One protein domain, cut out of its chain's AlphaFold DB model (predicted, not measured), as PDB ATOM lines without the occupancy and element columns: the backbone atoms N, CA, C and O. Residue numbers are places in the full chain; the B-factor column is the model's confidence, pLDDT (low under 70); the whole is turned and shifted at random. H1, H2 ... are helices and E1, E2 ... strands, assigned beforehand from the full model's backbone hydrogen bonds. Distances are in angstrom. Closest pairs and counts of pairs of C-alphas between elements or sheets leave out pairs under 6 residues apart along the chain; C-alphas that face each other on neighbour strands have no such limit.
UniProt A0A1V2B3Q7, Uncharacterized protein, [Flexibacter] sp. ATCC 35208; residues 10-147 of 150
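AT A GLANCE: This is residues 10 to 147 of the 150 residues of an uncharacterized protein of [Flexibacter] sp. ATCC 35208 (UniProt A0A1V2B3Q7). A small, strongly twisted sheet of four strands, E1, E6, E5 and E4, has helix H1 over one face, and the molecule stretches out from this body in two directions: the two-stranded hairpin E2 and E3 makes one end of the long axis, and H2 with the short H3 makes the other, where the free loop of residues 132 to 138 sticks out. The printed part has 138 residues with six named strands followed by three named helices. The four-stranded sheet, in the order E1, E6, E5, E4, and the sheet of E2 and E3 are antiparallel. The class is mixed, helices and strands, with under half of the residues in named elements. The whole is loose, with a radius of gyration of the C-alphas of 18.2 A, and elongated, spanning 69 by 40 by 24 A.

IN THESE COORDINATES: E1 is residues 10 to 14, beginning at C-alpha 10 at (68.467, 164.460, 112.897). E2 is residues 21 to 26 and E3 residues 29 to 36, 18.8 A long. E4 is residues 42 to 46, E5 residues 49 to 52 and E6 residues 79 to 85, 18.2 A long. H1 is residues 90 to 100, 15.2 A long. H2 is residues 116 to 131, 22.3 A long, beginning at C-alpha 116 at (73.913, 169.115, 99.691). H3, residues 142 to 145, ends at C-alpha 145 at (68.120, 169.809, 89.944).

HOW THE PARTS SIT: In the larger sheet E1 is antiparallel to E6, with N 11 and O 82 2.8 A apart, within hydrogen-bond range. E4, E5 and E6 form a meander, each strand the antiparallel neighbour of the one before; N 50 and O 81 are 2.9 A apart, and N 43 and O 51 2.8 A. H1 is on this sheet at a height of 9.2 A, making two layers, a helix on one face of a sheet. It lies over E6 and E5, slantwise to the strands at 50 degrees to E6 on the local plane; its C-alpha 94 is 6.6 A from that of Leu 52. The hairpin of E2 and E3 has N 24 and O 31 2.8 A apart; E2 is apart from E1. H1 and H2 are close but not clearly touching, the closest C-alphas being those of Leu 100 and Ala 116, 5.5 A. H2 touches H3 with residues 120 to 127 alone, the C-alphas of Ile 124 and Phe 144 being 6.0 A apart. Every O i to N i+4 pair is within hydrogen-bond range in H1 and H2; H3 is too short for one.

THE WHOLE: The C-alphas of His 27 and Gly 136, the two farthest apart, are 69.0 A from each other. The printed part has no cut. The links E5 to E6 and H1 to H2 are long. The mean pLDDT of the printed part is 82.8, and it is under 70 at residues 59 to 68, 70 to 73, 132 to 137 and 143 to 147.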
ATOM      1  N   ILE A  10      67.674 163.281 112.563       96.75
ATOM      2  CA  ILE A  10      68.467 164.460 112.897       96.75
ATOM      3  C   ILE A  10      67.822 165.733 112.357       96.75
ATOM      4  O   ILE A  10      67.105 165.721 111.359       96.75
ATOM      5  N   GLU A  11      68.130 166.839 113.013       96.06
ATOM      6  CA  GLU A  11      67.768 168.192 112.620       96.06
ATOM      7  C   GLU A  11      69.047 169.021 112.482       96.06
ATOM      8  O   GLU A  11      69.977 168.879 113.281       96.06
ATOM      9  N   ILE A  12      69.103 169.860 111.447       96.50
ATOM     10  CA  ILE A  12      70.261 170.695 111.130       96.50
ATOM     11  C   ILE A  12      69.765 172.117 110.885       96.50
ATOM     12  O   ILE A  12      69.037 172.352 109.922       96.50
ATOM     13  N   ASN A  13      70.201 173.061 111.716       95.62
ATOM     14  CA  ASN A  13      69.880 174.484 111.580       95.62
ATOM     15  C   ASN A  13      71.145 175.337 111.649       95.62
ATOM     16  O   ASN A  13      72.154 174.909 112.196       95.62
ATOM     17  N   ILE A  14      71.098 176.555 111.116       94.69
ATOM     18  CA  ILE A  14      72.169 177.542 111.303       94.69
ATOM     19  C   ILE A  14      71.871 178.331 112.580       94.69
ATOM     20  O   ILE A  14      70.774 178.870 112.712       94.69
ATOM     21  N   GLU A  15      72.842 178.440 113.490       94.81
ATOM     22  CA  GLU A  15      72.717 179.305 114.671       94.81
ATOM     23  C   GLU A  15      73.329 180.678 114.399       94.81
ATOM     24  O   GLU A  15      74.524 180.919 114.590       94.81
ATOM     25  N   GLU A  16      72.492 181.598 113.927       91.62
ATOM     26  CA  GLU A  16      72.925 182.936 113.526       91.62
ATOM     27  C   GLU A  16      73.367 183.816 114.702       91.62
ATOM     28  O   GLU A  16      74.087 184.787 114.472       91.62
ATOM     29  N   SER A  17      73.008 183.487 115.946       92.12
ATOM     30  CA  SER A  17      73.448 184.264 117.114       92.12
ATOM     31  C   SER A  17      74.885 183.956 117.549       92.12
ATOM     32  O   SER A  17      75.505 184.761 118.247       92.12
ATOM     33  N   LEU A  18      75.450 182.823 117.118       91.44
ATOM     34  CA  LEU A  18      76.753 182.357 117.577       91.44
ATOM     35  C   LEU A  18      77.864 182.645 116.569       91.44
ATOM     36  O   LEU A  18      77.744 182.356 115.378       91.44
ATOM     37  N   ARG A  19      78.987 183.175 117.059       90.25
ATOM     38  CA  ARG A  19      80.208 183.433 116.285       90.25
ATOM     39  C   ARG A  19      81.421 183.088 117.132       90.25
ATOM     40  O   ARG A  19      81.539 183.559 118.256       90.25
ATOM     41  N   PHE A  20      82.321 182.281 116.577       89.94
ATOM     42  CA  PHE A  20      83.500 181.810 117.292       89.94
ATOM     43  C   PHE A  20      84.778 182.170 116.544       89.94
ATOM     44  O   PHE A  20      84.878 182.035 115.321       89.94
ATOM     45  N   ILE A  21      85.761 182.602 117.320       88.81
ATOM     46  CA  ILE A  21      87.117 182.905 116.883       88.81
ATOM     47  C   ILE A  21      88.027 181.835 117.479       88.81
ATOM     48  O   ILE A  21      87.772 181.330 118.574       88.81
ATOM     49  N   ASN A  22      89.051 181.440 116.734       86.50
ATOM     50  CA  ASN A  22      89.974 180.417 117.185       86.50
ATOM     51  C   ASN A  22      90.891 180.948 118.312       86.50
ATOM     52  O   ASN A  22      91.035 182.156 118.511       86.50
ATOM     53  N   SER A  23      91.524 180.050 119.064       85.19
ATOM     54  CA  SER A  23      92.539 180.411 120.060       85.19
ATOM     55  C   SER A  23      93.830 179.646 119.790       85.19
ATOM     56  O   SER A  23      93.817 178.513 119.307       85.19
ATOM     57  N   LEU A  24      94.957 180.299 120.043       83.44
ATOM     58  CA  LEU A  24      96.293 179.751 119.886       83.44
ATOM     59  C   LEU A  24      96.916 179.577 121.261       83.44
ATOM     60  O   LEU A  24      96.884 180.491 122.080       83.44
ATOM     61  N   GLN A  25      97.519 178.419 121.499       81.12
ATOM     62  CA  GLN A  25      98.350 178.219 122.675       81.12
ATOM     63  C   GLN A  25      99.785 178.630 122.334       81.12
ATOM     64  O   GLN A  25     100.447 177.986 121.520       81.12
ATOM     65  N   VAL A  26     100.252 179.719 122.940       80.69
ATOM     66  CA  VAL A  26     101.593 180.280 122.750       80.69
ATOM     67  C   VAL A  26     102.238 180.406 124.126       80.69
ATOM     68  O   VAL A  26     101.730 181.123 124.983       80.69
ATOM     69  N   HIS A  27     103.343 179.689 124.358       79.19
ATOM     70  CA  HIS A  27     104.079 179.703 125.636       79.19
ATOM     71  C   HIS A  27     103.163 179.526 126.869       79.19
ATOM     72  O   HIS A  27     103.171 180.349 127.781       79.19
ATOM     73  N   GLU A  28     102.328 178.479 126.855       81.44
ATOM     74  CA  GLU A  28     101.358 178.144 127.920       81.44
ATOM     75  C   GLU A  28     100.240 179.175 128.166       81.44
ATOM     76  O   GLU A  28      99.409 178.986 129.055       81.44
ATOM     77  N   LYS A  29     100.150 180.228 127.349       83.62
ATOM     78  CA  LYS A  29      99.051 181.200 127.377       83.62
ATOM     79  C   LYS A  29      98.148 181.025 126.165       83.62
ATOM     80  O   LYS A  29      98.607 180.707 125.068       83.62
ATOM     81  N   PHE A  30      96.852 181.243 126.370       83.38
ATOM     82  CA  PHE A  30      95.883 181.301 125.283       83.38
ATOM     83  C   PHE A  30      95.828 182.720 124.728       83.38
ATOM     84  O   PHE A  30      95.449 183.658 125.428       83.38
ATOM     85  N   GLU A  31      96.193 182.860 123.463       85.50
ATOM     86  CA  GLU A  31      96.030 184.085 122.694       85.50
ATOM     87  C   GLU A  31      94.879 183.922 121.699       85.50
ATOM     88  O   GLU A  31      94.626 182.836 121.173       85.50
ATOM     89  N   ILE A  32      94.152 185.009 121.445       82.88
ATOM     90  CA  ILE A  32      93.057 185.010 120.475       82.88
ATOM     91  C   ILE A  32      93.665 184.971 119.073       82.88
ATOM     92  O   ILE A  32      94.418 185.865 118.680       82.88
ATOM     93  N   ASP A  33      93.318 183.941 118.308       77.69
ATOM     94  CA  ASP A  33      93.657 183.873 116.894       77.69
ATOM     95  C   ASP A  33      92.839 184.921 116.136       77.69
ATOM     96  O   ASP A  33      91.661 185.106 116.410       77.69
ATOM     97  N   LYS A  34      93.393 185.612 115.140       82.00
ATOM     98  CA  LYS A  34      92.622 186.619 114.371       82.00
ATOM     99  C   LYS A  34      91.711 185.994 113.305       82.00
ATOM    100  O   LYS A  34      91.215 186.698 112.428       82.00
ATOM    101  N   TYR A  35      91.508 184.681 113.367       83.75
ATOM    102  CA  TYR A  35      90.811 183.889 112.365       83.75
ATOM    103  C   TYR A  35      89.632 183.122 112.970       83.75
ATOM    104  O   TYR A  35      89.645 182.778 114.156       83.75
ATOM    105  N   PRO A  36      88.594 182.843 112.164       87.12
ATOM    106  CA  PRO A  36      87.466 182.047 112.616       87.12
ATOM    107  C   PRO A  36      87.891 180.619 112.971       87.12
ATOM    108  O   PRO A  36      88.958 180.140 112.583       87.12
ATOM    109  N   VAL A  37      87.018 179.915 113.691       89.44
ATOM    110  CA  VAL A  37      87.211 178.491 113.993       89.44
ATOM    111  C   VAL A  37      87.460 177.685 112.712       89.44
ATOM    112  O   VAL A  37      86.918 177.982 111.644       89.44
ATOM    113  N   ALA A  38      88.319 176.670 112.813       88.44
ATOM    114  CA  ALA A  38      88.653 175.800 111.694       88.44
ATOM    115  C   ALA A  38      87.417 175.056 111.160       88.44
ATOM    116  O   ALA A  38      86.547 174.613 111.913       88.44
ATOM    117  N   ARG A  39      87.357 174.880 109.836       89.31
ATOM    118  CA  ARG A  39      86.322 174.047 109.219       89.31
ATOM    119  C   ARG A  39      86.473 172.600 109.694       89.31
ATOM    120  O   ARG A  39      87.554 172.027 109.601       89.31
ATOM    121  N   GLY A  40      85.360 171.993 110.086       90.62
ATOM    122  CA  GLY A  40      85.291 170.625 110.592       90.62
ATOM    123  C   GLY A  40      85.359 170.529 112.112       90.62
ATOM    124  O   GLY A  40      85.150 169.442 112.638       90.62
ATOM    125  N   THR A  41      85.582 171.638 112.822       92.25
ATOM    126  CA  THR A  41      85.435 171.657 114.278       92.25
ATOM    127  C   THR A  41      83.997 171.310 114.653       92.25
ATOM    128  O   THR A  41      83.052 171.899 114.121       92.25
ATOM    129  N   CYS A  42      83.845 170.368 115.579       93.94
ATOM    130  CA  CYS A  42      82.576 170.003 116.189       93.94
ATOM    131  C   CYS A  42      82.684 170.229 117.700       93.94
ATOM    132  O   CYS A  42      83.623 169.739 118.325       93.94
ATOM    133  N   ILE A  43      81.755 170.994 118.273       94.56
ATOM    134  CA  ILE A  43      81.655 171.218 119.717       94.56
ATOM    135  C   ILE A  43      80.438 170.450 120.214       94.56
ATOM    136  O   ILE A  43      79.308 170.768 119.842       94.56
ATOM    137  N   GLU A  44      80.659 169.449 121.056       94.56
ATOM    138  CA  GLU A  44      79.571 168.744 121.725       94.56
ATOM    139  C   GLU A  44      78.981 169.639 122.822       94.56
ATOM    140  O   GLU A  44      79.684 170.076 123.731       94.56
ATOM    141  N   VAL A  45      77.683 169.934 122.724       95.00
ATOM    142  CA  VAL A  45      76.944 170.667 123.766       95.00
ATOM    143  C   VAL A  45      76.373 169.677 124.780       95.00
ATOM    144  O   VAL A  45      76.349 169.944 125.978       95.00
ATOM    145  N   ASN A  46      75.890 168.535 124.289       93.75
ATOM    146  CA  ASN A  46      75.456 167.375 125.062       93.75
ATOM    147  C   ASN A  46      75.383 166.146 124.136       93.75
ATOM    148  O   ASN A  46      75.547 166.270 122.925       93.75
ATOM    149  N   SER A  47      75.009 164.986 124.678       91.62
ATOM    150  CA  SER A  47      74.965 163.712 123.941       91.62
ATOM    151  C   SER A  47      74.021 163.671 122.725       91.62
ATOM    152  O   SER A  47      74.087 162.736 121.924       91.62
ATOM    153  N   TYR A  48      73.130 164.656 122.575       94.88
ATOM    154  CA  TYR A  48      72.166 164.758 121.473       94.88
ATOM    155  C   TYR A  48      72.343 166.022 120.630       94.88
ATOM    156  O   TYR A  48      71.676 166.154 119.608       94.88
ATOM    157  N   THR A  49      73.193 166.965 121.039       96.62
ATOM    158  CA  THR A  49      73.330 168.270 120.387       96.62
ATOM    159  C   THR A  49      74.795 168.642 120.201       96.62
ATOM    160  O   THR A  49      75.564 168.664 121.162       96.62
ATOM    161  N   GLY A  50      75.165 169.005 118.977       96.44
ATOM    162  CA  GLY A  50      76.503 169.487 118.642       96.44
ATOM    163  C   GLY A  50      76.468 170.722 117.748       96.44
ATOM    164  O   GLY A  50      75.506 170.950 117.017       96.44
ATOM    165  N   LEU A  51      77.533 171.518 117.801       96.56
ATOM    166  CA  LEU A  51      77.779 172.648 116.908       96.56
ATOM    167  C   LEU A  51      78.872 172.269 115.910       96.56
ATOM    168  O   LEU A  51      80.014 172.052 116.306       96.56
ATOM    169  N   LEU A  52      78.545 172.223 114.623       95.62
ATOM    170  CA  LEU A  52      79.475 171.882 113.550       95.62
ATOM    171  C   LEU A  52      79.814 173.106 112.697       95.62
ATOM    172  O   LEU A  52      78.944 173.727 112.086       95.62
ATOM    173  N   PHE A  53      81.103 173.399 112.565       93.19
ATOM    174  CA  PHE A  53      81.599 174.454 111.685       93.19
ATOM    175  C   PHE A  53      81.870 173.899 110.283       93.19
ATOM    176  O   PHE A  53      82.954 173.400 109.980       93.19
ATOM    177  N   THR A  54      80.889 173.999 109.387       90.38
ATOM    178  CA  THR A  54      81.043 173.622 107.965       90.38
ATOM    179  C   THR A  54      81.783 174.677 107.142       90.38
ATOM    180  O   THR A  54      82.309 174.368 106.070       90.38
ATOM    181  N   HIS A  55      81.870 175.903 107.663       87.88
ATOM    182  CA  HIS A  55      82.622 177.024 107.116       87.88
ATOM    183  C   HIS A  55      83.595 177.553 108.167       87.88
ATOM    184  O   HIS A  55      83.254 177.639 109.342       87.88
ATOM    185  N   GLY A  56      84.809 177.894 107.742       85.06
ATOM    186  CA  GLY A  56      85.870 178.307 108.646       85.06
ATOM    187  C   GLY A  56      87.236 178.257 107.987       85.06
ATOM    188  O   GLY A  56      87.360 177.987 106.783       85.06
ATOM    189  N   THR A  57      88.266 178.501 108.790       83.00
ATOM    190  CA  THR A  57      89.652 178.436 108.331       83.00
ATOM    191  C   THR A  57      89.956 177.060 107.760       83.00
ATOM    192  O   THR A  57      89.707 176.032 108.393       83.00
ATOM    193  N   THR A  58      90.484 177.044 106.540       74.44
ATOM    194  CA  THR A  58      90.868 175.827 105.829       74.44
ATOM    195  C   THR A  58      92.394 175.768 105.761       74.44
ATOM    196  O   THR A  58      92.995 176.509 104.985       74.44
ATOM    197  N   PRO A  59      93.055 174.894 106.543       61.56
ATOM    198  CA  PRO A  59      94.520 174.862 106.629       61.56
ATOM    199  C   PRO A  59      95.207 174.468 105.311       61.56
ATOM    200  O   PRO A  59      96.399 174.713 105.137       61.56
ATOM    201  N   SER A  60      94.465 173.860 104.382       58.06
ATOM    202  CA  SER A  60      94.963 173.366 103.095       58.06
ATOM    203  C   SER A  60      95.209 174.468 102.056       58.06
ATOM    204  O   SER A  60      95.922 174.226 101.088       58.06
ATOM    205  N   ILE A  61      94.646 175.667 102.240       57.84
ATOM    206  CA  ILE A  61      94.837 176.809 101.336       57.84
ATOM    207  C   ILE A  61      95.900 177.712 101.963       57.84
ATOM    208  O   ILE A  61      95.610 178.704 102.622       57.84
ATOM    209  N   LYS A  62      97.167 177.320 101.811       53.41
ATOM    210  CA  LYS A  62      98.314 178.158 102.180       53.41
ATOM    211  C   LYS A  62      98.677 179.059 101.001       53.41
ATOM    212  O   LYS A  62      99.642 178.782 100.292       53.41
ATOM    213  N   GLN A  63      97.951 180.154 100.799       49.41
ATOM    214  CA  GLN A  63      98.567 181.294 100.121       49.41
ATOM    215  C   GLN A  63      99.399 182.055 101.161       49.41
ATOM    216  O   GLN A  63      98.874 182.609 102.120       49.41
ATOM    217  N   GLN A  64     100.727 181.995 101.012       49.62
ATOM    218  CA  GLN A  64     101.698 182.840 101.727       49.62
ATOM    219  C   GLN A  64     101.587 182.857 103.268       49.62
ATOM    220  O   GLN A  64     101.637 183.906 103.898       49.62
ATOM    221  N   GLY A  65     101.464 181.686 103.904       50.84
ATOM    222  CA  GLY A  65     101.583 181.560 105.368       50.84
ATOM    223  C   GLY A  65     100.366 182.012 106.188       50.84
ATOM    224  O   GLY A  65     100.396 181.893 107.411       50.84
ATOM    225  N   GLY A  66      99.293 182.473 105.537       55.28
ATOM    226  CA  GLY A  66      98.032 182.846 106.182       55.28
ATOM    227  C   GLY A  66      97.053 181.679 106.366       55.28
ATOM    228  O   GLY A  66      97.125 180.655 105.687       55.28
ATOM    229  N   ARG A  67      96.116 181.854 107.304       62.94
ATOM    230  CA  ARG A  67      94.922 181.021 107.493       62.94
ATOM    231  C   ARG A  67      93.811 181.569 106.595       62.94
ATOM    232  O   ARG A  67      93.286 182.634 106.882       62.94
ATOM    233  N   ASP A  68      93.454 180.877 105.517       63.62
ATOM    234  CA  ASP A  68      92.409 181.359 104.602       63.62
ATOM    235  C   ASP A  68      91.042 180.715 104.902       63.62
ATOM    236  O   ASP A  68      90.952 179.554 105.317       63.62
ATOM    237  N   PHE A  69      89.962 181.470 104.707       71.00
ATOM    238  CA  PHE A  69      88.589 180.971 104.749       71.00
ATOM    239  C   PHE A  69      87.788 181.582 103.599       71.00
ATOM    240  O   PHE A  69      87.819 182.785 103.343       71.00
ATOM    241  N   MET A  70      87.066 180.719 102.884       64.50
ATOM    242  CA  MET A  70      86.509 181.029 101.571       64.50
ATOM    243  C   MET A  70      85.626 182.289 101.587       64.50
ATOM    244  O   MET A  70      84.571 182.322 102.214       64.50
ATOM    245  N   GLY A  71      86.048 183.324 100.861       63.75
ATOM    246  CA  GLY A  71      85.282 184.557 100.676       63.75
ATOM    247  C   GLY A  71      85.510 185.652 101.720       63.75
ATOM    248  O   GLY A  71      84.950 186.728 101.529       63.75
ATOM    249  N   GLY A  72      86.303 185.429 102.780       64.31
ATOM    250  CA  GLY A  72      86.775 186.475 103.707       64.31
ATOM    251  C   GLY A  72      85.693 187.337 104.381       64.31
ATOM    252  O   GLY A  72      85.987 188.416 104.891       64.31
ATOM    253  N   ARG A  73      84.423 186.915 104.347       65.31
ATOM    254  CA  ARG A  73      83.267 187.737 104.731       65.31
ATOM    255  C   ARG A  73      82.657 187.247 106.037       65.31
ATOM    256  O   ARG A  73      81.837 186.332 106.036       65.31
ATOM    257  N   GLY A  74      83.014 187.935 107.120       75.12
ATOM    258  CA  GLY A  74      82.441 187.742 108.452       75.12
ATOM    259  C   GLY A  74      82.850 186.428 109.122       75.12
ATOM    260  O   GLY A  74      83.323 185.491 108.484       75.12
ATOM    261  N   ILE A  75      82.666 186.363 110.440       85.00
ATOM    262  CA  ILE A  75      82.857 185.122 111.197       85.00
ATOM    263  C   ILE A  75      81.692 184.180 110.835       85.00
ATOM    264  O   ILE A  75      80.543 184.635 110.808       85.00
ATOM    265  N   PRO A  76      81.940 182.898 110.515       87.38
ATOM    266  CA  PRO A  76      80.890 181.956 110.158       87.38
ATOM    267  C   PRO A  76      80.036 181.562 111.369       87.38
ATOM    268  O   PRO A  76      80.540 181.408 112.482       87.38
ATOM    269  N   ALA A  77      78.742 181.373 111.118       92.12
ATOM    270  CA  ALA A  77      77.816 180.730 112.041       92.12
ATOM    271  C   ALA A  77      78.007 179.200 112.008       92.12
ATOM    272  O   ALA A  77      78.208 178.651 110.915       92.12
ATOM    273  N   PRO A  78      77.935 178.497 113.152       95.12
ATOM    274  CA  PRO A  78      77.918 177.039 113.173       95.12
ATOM    275  C   PRO A  78      76.555 176.474 112.746       95.12
ATOM    276  O   PRO A  78      75.520 177.138 112.837       95.12
ATOM    277  N   LEU A  79      76.557 175.206 112.332       96.12
ATOM    278  CA  LEU A  79      75.351 174.390 112.242       96.12
ATOM    279  C   LEU A  79      75.063 173.742 113.597       96.12
ATOM    280  O   LEU A  79      75.930 173.071 114.148       96.12
ATOM    281  N   VAL A  80      73.843 173.883 114.101       97.06
ATOM    282  CA  VAL A  80      73.331 173.090 115.221       97.06
ATOM    283  C   VAL A  80      72.827 171.774 114.669       97.06
ATOM    284  O   VAL A  80      71.916 171.751 113.842       97.06
ATOM    285  N   ILE A  81      73.415 170.685 115.144       97.06
ATOM    286  CA  ILE A  81      72.972 169.325 114.874       97.06
ATOM    287  C   ILE A  81      72.239 168.845 116.115       97.06
ATOM    288  O   ILE A  81      72.826 168.811 117.196       97.06
ATOM    289  N   LYS A  82      70.980 168.442 115.957       97.25
ATOM    290  CA  LYS A  82      70.186 167.832 117.024       97.25
ATOM    291  C   LYS A  82      69.757 166.429 116.611       97.25
ATOM    292  O   LYS A  82      69.039 166.259 115.630       97.25
ATOM    293  N   LYS A  83      70.203 165.422 117.360       96.19
ATOM    294  CA  LYS A  83      69.815 164.021 117.184       96.19
ATOM    295  C   LYS A  83      68.566 163.732 118.009       96.19
ATOM    296  O   LYS A  83      68.591 163.839 119.232       96.19
ATOM    297  N   HIS A  84      67.491 163.332 117.339       96.38
ATOM    298  CA  HIS A  84      66.220 162.964 117.969       96.38
ATOM    299  C   HIS A  84      66.097 161.453 118.176       96.38
ATOM    300  O   HIS A  84      65.526 161.010 119.169       96.38
ATOM    301  N   TYR A  85      66.647 160.654 117.261       94.94
ATOM    302  CA  TYR A  85      66.630 159.193 117.342       94.94
ATOM    303  C   TYR A  85      67.823 158.595 116.595       94.94
ATOM    304  O   TYR A  85      68.336 159.208 115.662       94.94
ATOM    305  N   GLY A  86      68.211 157.384 116.989       92.50
ATOM    306  CA  GLY A  86      69.153 156.545 116.261       92.50
ATOM    307  C   GLY A  86      70.475 156.277 116.995       92.50
ATOM    308  O   GLY A  86      70.839 156.992 117.947       92.50
ATOM    309  N   PRO A  87      71.161 155.182 116.621       93.06
ATOM    310  CA  PRO A  87      72.316 154.679 117.351       93.06
ATOM    311  C   PRO A  87      73.623 155.391 116.992       93.06
ATOM    312  O   PRO A  87      74.605 155.218 117.716       93.06
ATOM    313  N   SER A  88      73.666 156.184 115.918       93.69
ATOM    314  CA  SER A  88      74.909 156.807 115.464       93.69
ATOM    315  C   SER A  88      75.391 157.877 116.440       93.69
ATOM    316  O   SER A  88      74.606 158.572 117.097       93.69
ATOM    317  N   SER A  89      76.710 158.007 116.559       93.38
ATOM    318  CA  SER A  89      77.326 159.046 117.384       93.38
ATOM    319  C   SER A  89      77.197 160.425 116.720       93.38
ATOM    320  O   SER A  89      77.066 160.528 115.497       93.38
ATOM    321  N   LEU A  90      77.267 161.499 117.516       94.06
ATOM    322  CA  LEU A  90      77.308 162.864 116.974       94.06
ATOM    323  C   LEU A  90      78.529 163.087 116.072       94.06
ATOM    324  O   LEU A  90      78.421 163.807 115.086       94.06
ATOM    325  N   GLU A  91      79.663 162.448 116.368       93.81
ATOM    326  CA  GLU A  91      80.875 162.509 115.541       93.81
ATOM    327  C   GLU A  91      80.645 161.912 114.148       93.81
ATOM    328  O   GLU A  91      81.003 162.526 113.137       93.81
ATOM    329  N   THR A  92      79.997 160.743 114.083       94.75
ATOM    330  CA  THR A  92      79.633 160.083 112.821       94.75
ATOM    331  C   THR A  92      78.723 160.990 111.994       94.75
ATOM    332  O   THR A  92      79.053 161.321 110.855       94.75
ATOM    333  N   ILE A  93      77.639 161.481 112.604       95.19
ATOM    334  CA  ILE A  93      76.673 162.376 111.953       95.19
ATOM    335  C   ILE A  93      77.359 163.667 111.473       95.19
ATOM    336  O   ILE A  93      77.150 164.110 110.343       95.19
ATOM    337  N   ALA A  94      78.212 164.272 112.303       95.31
ATOM    338  CA  ALA A  94      78.932 165.491 111.950       95.31
ATOM    339  C   ALA A  94      79.895 165.275 110.773       95.31
ATOM    340  O   ALA A  94      79.979 166.119 109.878       95.31
ATOM    341  N   THR A  95      80.587 164.135 110.742       94.88
ATOM    342  CA  THR A  95      81.507 163.769 109.654       94.88
ATOM    343  C   THR A  95      80.765 163.580 108.330       94.88
ATOM    344  O   THR A  95      81.218 164.063 107.285       94.88
ATOM    345  N   GLU A  96      79.597 162.938 108.364       94.69
ATOM    346  CA  GLU A  96      78.730 162.773 107.195       94.69
ATOM    347  C   GLU A  96      78.205 164.121 106.686       94.69
ATOM    348  O   GLU A  96      78.342 164.422 105.497       94.69
ATOM    349  N   ILE A  97      77.701 164.984 107.576       95.12
ATOM    350  CA  ILE A  97      77.249 166.340 107.220       95.12
ATOM    351  C   ILE A  97      78.396 167.150 106.600       95.12
ATOM    352  O   ILE A  97      78.213 167.789 105.560       95.12
ATOM    353  N   LEU A  98      79.592 167.104 107.196       93.19
ATOM    354  CA  LEU A  98      80.779 167.800 106.689       93.19
ATOM    355  C   LEU A  98      81.208 167.292 105.303       93.19
ATOM    356  O   LEU A  98      81.729 168.073 104.495       93.19
ATOM    357  N   SER A  99      81.004 166.002 105.034       92.00
ATOM    358  CA  SER A  99      81.285 165.372 103.741       92.00
ATOM    359  C   SER A  99      80.248 165.773 102.694       92.00
ATOM    360  O   SER A  99      80.622 166.224 101.613       92.00
ATOM    361  N   LEU A 100      78.957 165.738 103.038       92.06
ATOM    362  CA  LEU A 100      77.861 166.201 102.177       92.06
ATOM    363  C   LEU A 100      77.951 167.700 101.861       92.06
ATOM    364  O   LEU A 100      77.531 168.135 100.791       92.06
ATOM    365  N   SER A 101      78.538 168.496 102.757       89.19
ATOM    366  CA  SER A 101      78.854 169.916 102.541       89.19
ATOM    367  C   SER A 101      79.876 170.147 101.411       89.19
ATOM    368  O   SER A 101      79.943 171.243 100.858       89.19
ATOM    369  N   LYS A 102      80.666 169.132 101.034       86.56
ATOM    370  CA  LYS A 102      81.576 169.189  99.873       86.56
ATOM    371  C   LYS A 102      80.928 168.709  98.575       86.56
ATOM    372  O   LYS A 102      81.514 168.875  97.514       86.56
ATOM    373  N   MET A 103      79.746 168.101  98.640       85.25
ATOM    374  CA  MET A 103      79.108 167.440  97.496       85.25
ATOM    375  C   MET A 103      78.160 168.360  96.718       85.25
ATOM    376  O   MET A 103      77.274 167.890  96.007       85.25
ATOM    377  N   ASN A 104      78.328 169.677  96.835       80.06
ATOM    378  CA  ASN A 104      77.553 170.618  96.042       80.06
ATOM    379  C   ASN A 104      78.203 170.839  94.665       80.06
ATOM    380  O   ASN A 104      79.041 171.722  94.508       80.06
ATOM    381  N   TRP A 105      77.766 170.074  93.661       71.81
ATOM    382  CA  TRP A 105      78.223 170.218  92.269       71.81
ATOM    383  C   TRP A 105      77.679 171.482  91.571       71.81
ATOM    384  O   TRP A 105      78.164 171.865  90.510       71.81
ATOM    385  N   ASN A 106      76.700 172.173  92.164       70.19
ATOM    386  CA  ASN A 106      76.105 173.387  91.592       70.19
ATOM    387  C   ASN A 106      76.933 174.653  91.874       70.19
ATOM    388  O   ASN A 106      76.522 175.753  91.508       70.19
ATOM    389  N   SER A 107      78.076 174.532  92.555       71.75
ATOM    390  CA  SER A 107      78.928 175.663  92.916       71.75
ATOM    391  C   SER A 107      80.402 175.347  92.678       71.75
ATOM    392  O   SER A 107      80.872 174.267  93.012       71.75
ATOM    393  N   ALA A 108      81.159 176.329  92.178       71.06
ATOM    394  CA  ALA A 108      82.626 176.278  92.114       71.06
ATOM    395  C   ALA A 108      83.301 176.596  93.469       71.06
ATOM    396  O   ALA A 108      84.518 176.740  93.557       71.06
ATOM    397  N   SER A 109      82.506 176.759  94.530       76.00
ATOM    398  CA  SER A 109      82.990 176.935  95.899       76.00
ATOM    399  C   SER A 109      83.618 175.650  96.438       76.00
ATOM    400  O   SER A 109      83.135 174.560  96.157       76.00
ATOM    401  N   LEU A 110      84.635 175.769  97.299       75.25
ATOM    402  CA  LEU A 110      85.287 174.616  97.936       75.25
ATOM    403  C   LEU A 110      84.314 173.761  98.768       75.25
ATOM    404  O   LEU A 110      84.523 172.560  98.939       75.25
ATOM    405  N   TYR A 111      83.286 174.388  99.337       79.88
ATOM    406  CA  TYR A 111      82.232 173.740 100.111       79.88
ATOM    407  C   TYR A 111      81.028 174.683 100.266       79.88
ATOM    408  O   TYR A 111      81.149 175.902 100.117       79.88
ATOM    409  N   SER A 112      79.870 174.125 100.620       84.62
ATOM    410  CA  SER A 112      78.662 174.864 101.000       84.62
ATOM    411  C   SER A 112      78.489 174.939 102.522       84.62
ATOM    412  O   SER A 112      79.004 174.102 103.271       84.62
ATOM    413  N   LYS A 113      77.748 175.960 102.986       87.06
ATOM    414  CA  LYS A 113      77.396 176.142 104.409       87.06
ATOM    415  C   LYS A 113      76.435 175.059 104.909       87.06
ATOM    416  O   LYS A 113      76.583 174.593 106.031       87.06
ATOM    417  N   LEU A 114      75.481 174.652 104.073       90.88
ATOM    418  CA  LEU A 114      74.540 173.560 104.338       90.88
ATOM    419  C   LEU A 114      74.969 172.293 103.579       90.88
ATOM    420  O   LEU A 114      75.580 172.418 102.512       90.88
ATOM    421  N   PRO A 115      74.663 171.082 104.083       91.56
ATOM    422  CA  PRO A 115      74.889 169.846 103.336       91.56
ATOM    423  C   PRO A 115      74.047 169.823 102.052       91.56
ATOM    424  O   PRO A 115      72.948 170.382 102.015       91.56
ATOM    425  N   ALA A 116      74.552 169.151 101.009       89.06
ATOM    426  CA  ALA A 116      73.913 169.115  99.691       89.06
ATOM    427  C   ALA A 116      72.436 168.672  99.734       89.06
ATOM    428  O   ALA A 116      71.621 169.210  98.995       89.06
ATOM    429  N   THR A 117      72.073 167.767 100.648       88.19
ATOM    430  CA  THR A 117      70.691 167.296 100.843       88.19
ATOM    431  C   THR A 117      69.727 168.434 101.183       88.19
ATOM    432  O   THR A 117      68.738 168.633 100.480       88.19
ATOM    433  N   ILE A 118      70.039 169.227 102.212       89.06
ATOM    434  CA  ILE A 118      69.216 170.371 102.637       89.06
ATOM    435  C   ILE A 118      69.222 171.458 101.569       89.06
ATOM    436  O   ILE A 118      68.189 172.071 101.303       89.06
ATOM    437  N   GLN A 119      70.375 171.693 100.939       86.94
ATOM    438  CA  GLN A 119      70.476 172.698  99.891       86.94
ATOM    439  C   GLN A 119      69.559 172.368  98.705       86.94
ATOM    440  O   GLN A 119      68.747 173.208  98.322       86.94
ATOM    441  N   SER A 120      69.614 171.139  98.184       84.12
ATOM    442  CA  SER A 120      68.736 170.710  97.092       84.12
ATOM    443  C   SER A 120      67.258 170.768  97.480       84.12
ATOM    444  O   SER A 120      66.439 171.224  96.683       84.12
ATOM    445  N   SER A 121      66.899 170.366  98.705       87.12
ATOM    446  CA  SER A 121      65.521 170.495  99.197       87.12
ATOM    447  C   SER A 121      65.052 171.954  99.245       87.12
ATOM    448  O   SER A 121      63.936 172.243  98.812       87.12
ATOM    449  N   ASN A 122      65.900 172.878  99.709       87.94
ATOM    450  CA  ASN A 122      65.587 174.308  99.747       87.94
ATOM    451  C   ASN A 122      65.418 174.902  98.342       87.94
ATOM    452  O   ASN A 122      64.487 175.677  98.116       87.94
ATOM    453  N   ASP A 123      66.275 174.519  97.392       85.38
ATOM    454  CA  ASP A 123      66.192 174.980  96.003       85.38
ATOM    455  C   ASP A 123      64.889 174.501  95.339       85.38
ATOM    456  O   ASP A 123      64.166 175.298  94.733       85.38
ATOM    457  N   ILE A 124      64.524 173.228  95.534       84.69
ATOM    458  CA  ILE A 124      63.258 172.665  95.038       84.69
ATOM    459  C   ILE A 124      62.059 173.371  95.678       84.69
ATOM    460  O   ILE A 124      61.133 173.759  94.965       84.69
ATOM    461  N   ALA A 125      62.064 173.577  97.000       86.19
ATOM    462  CA  ALA A 125      60.976 174.265  97.696       86.19
ATOM    463  C   ALA A 125      60.806 175.707  97.191       86.19
ATOM    464  O   ALA A 125      59.684 176.155  96.932       86.19
ATOM    465  N   ARG A 126      61.920 176.418  96.973       86.00
ATOM    466  CA  ARG A 126      61.926 177.768  96.399       86.00
ATOM    467  C   ARG A 126      61.310 177.780  95.002       86.00
ATOM    468  O   ARG A 126      60.400 178.575  94.765       86.00
ATOM    469  N   ILE A 127      61.759 176.906  94.100       83.69
ATOM    470  CA  ILE A 127      61.219 176.834  92.734       83.69
ATOM    471  C   ILE A 127      59.737 176.432  92.755       83.69
ATOM    472  O   ILE A 127      58.918 177.074  92.096       83.69
ATOM    473  N   GLY A 128      59.365 175.444  93.571       82.56
ATOM    474  CA  GLY A 128      57.977 175.019  93.755       82.56
ATOM    475  C   GLY A 128      57.071 176.163  94.219       82.56
ATOM    476  O   GLY A 128      55.992 176.362  93.660       82.56
ATOM    477  N   SER A 129      57.537 176.987  95.165       84.31
ATOM    478  CA  SER A 129      56.794 178.170  95.619       84.31
ATOM    479  C   SER A 129      56.561 179.194  94.500       84.31
ATOM    480  O   SER A 129      55.484 179.783  94.426       84.31
ATOM    481  N   MET A 130      57.519 179.369  93.583       82.06
ATOM    482  CA  MET A 130      57.370 180.268  92.431       82.06
ATOM    483  C   MET A 130      56.397 179.699  91.394       82.06
ATOM    484  O   MET A 130      55.574 180.437  90.848       82.06
ATOM    485  N   LEU A 131      56.456 178.386  91.160       79.62
ATOM    486  CA  LEU A 131      55.591 177.675  90.218       79.62
ATOM    487  C   LEU A 131      54.147 177.537  90.693       79.62
ATOM    488  O   LEU A 131      53.263 177.412  89.854       79.62
ATOM    489  N   SER A 132      53.881 177.628  92.000       68.75
ATOM    490  CA  SER A 132      52.508 177.646  92.535       68.75
ATOM    491  C   SER A 132      51.624 178.735  91.901       68.75
ATOM    492  O   SER A 132      50.406 178.590  91.845       68.75
ATOM    493  N   ARG A 133      52.240 179.797  91.352       68.81
ATOM    494  CA  ARG A 133      51.570 180.876  90.606       68.81
ATOM    495  C   ARG A 133      51.131 180.474  89.191       68.81
ATOM    496  O   ARG A 133      50.301 181.158  88.602       68.81
ATOM    497  N   PHE A 134      51.671 179.388  88.648       67.81
ATOM    498  CA  PHE A 134      51.385 178.851  87.318       67.81
ATOM    499  C   PHE A 134      50.652 177.508  87.471       67.81
ATOM    500  O   PHE A 134      51.230 176.433  87.322       67.81
ATOM    501  N   SER A 135      49.368 177.550  87.835       66.12
ATOM    502  CA  SER A 135      48.579 176.340  88.098       66.12
ATOM    503  C   SER A 135      48.352 175.499  86.832       66.12
ATOM    504  O   SER A 135      47.930 176.033  85.807       66.12
ATOM    505  N   GLY A 136      48.536 174.174  86.932       65.12
ATOM    506  CA  GLY A 136      47.966 173.200  85.986       65.12
ATOM    507  C   GLY A 136      48.942 172.302  85.218       65.12
ATOM    508  O   GLY A 136      48.492 171.538  84.367       65.12
ATOM    509  N   LYS A 137      50.255 172.353  85.484       67.75
ATOM    510  CA  LYS A 137      51.235 171.463  84.833       67.75
ATOM    511  C   LYS A 137      52.080 170.712  85.858       67.75
ATOM    512  O   LYS A 137      52.612 171.308  86.788       67.75
ATOM    513  N   SER A 138      52.195 169.398  85.671       70.56
ATOM    514  CA  SER A 138      53.179 168.578  86.379       70.56
ATOM    515  C   SER A 138      54.540 168.787  85.722       70.56
ATOM    516  O   SER A 138      54.650 168.714  84.496       70.56
ATOM    517  N   TYR A 139      55.556 169.076  86.526       73.81
ATOM    518  CA  TYR A 139      56.921 169.286  86.061       73.81
ATOM    519  C   TYR A 139      57.812 168.167  86.584       73.81
ATOM    520  O   TYR A 139      57.707 167.761  87.740       73.81
ATOM    521  N   ASP A 140      58.707 167.687  85.731       78.00
ATOM    522  CA  ASP A 140      59.713 166.715  86.127       78.00
ATOM    523  C   ASP A 140      60.713 167.354  87.102       78.00
ATOM    524  O   ASP A 140      61.313 168.388  86.796       78.00
ATOM    525  N   TYR A 141      60.922 166.727  88.263       72.12
ATOM    526  CA  TYR A 141      61.819 167.232  89.305       72.12
ATOM    527  C   TYR A 141      63.271 167.399  88.826       72.12
ATOM    528  O   TYR A 141      64.005 168.233  89.361       72.12
ATOM    529  N   ARG A 142      63.686 166.668  87.780       75.12
ATOM    530  CA  ARG A 142      65.013 166.795  87.153       75.12
ATOM    531  C   ARG A 142      65.277 168.206  86.627       75.12
ATOM    532  O   ARG A 142      66.419 168.662  86.661       75.12
ATOM    533  N   LEU A 143      64.229 168.917  86.203       67.06
ATOM    534  CA  LEU A 143      64.328 170.303  85.740       67.06
ATOM    535  C   LEU A 143      64.761 171.255  86.861       67.06
ATOM    536  O   LEU A 143      65.360 172.288  86.585       67.06
ATOM    537  N   PHE A 144      64.512 170.901  88.121       69.19
ATOM    538  CA  PHE A 144      64.852 171.726  89.284       69.19
ATOM    539  C   PHE A 144      66.220 171.391  89.876       69.19
ATOM    540  O   PHE A 144      66.772 172.192  90.622       69.19
ATOM    541  N   ILE A 145      66.788 170.240  89.508       64.75
ATOM    542  CA  ILE A 145      68.120 169.809  89.944       64.75
ATOM    543  C   ILE A 145      69.222 170.406  89.048       64.75
ATOM    544  O   ILE A 145      70.308 170.694  89.540       64.75
ATOM    545  N   LEU A 146      68.948 170.627  87.751       48.66
ATOM    546  CA  LEU A 146      69.948 170.996  86.726       48.66
ATOM    547  C   LEU A 146      69.816 172.419  86.137       48.66
ATOM    548  O   LEU A 146      70.612 172.801  85.283       48.66
ATOM    549  N   SER A 147      68.857 173.236  86.581       40.66
ATOM    550  CA  SER A 147      68.590 174.574  86.005       40.66
ATOM    551  C   SER A 147      69.609 175.677  86.384       40.66
ATOM    552  O   SER A 147      69.323 176.855  86.187       40.66
TER     553      SER A 147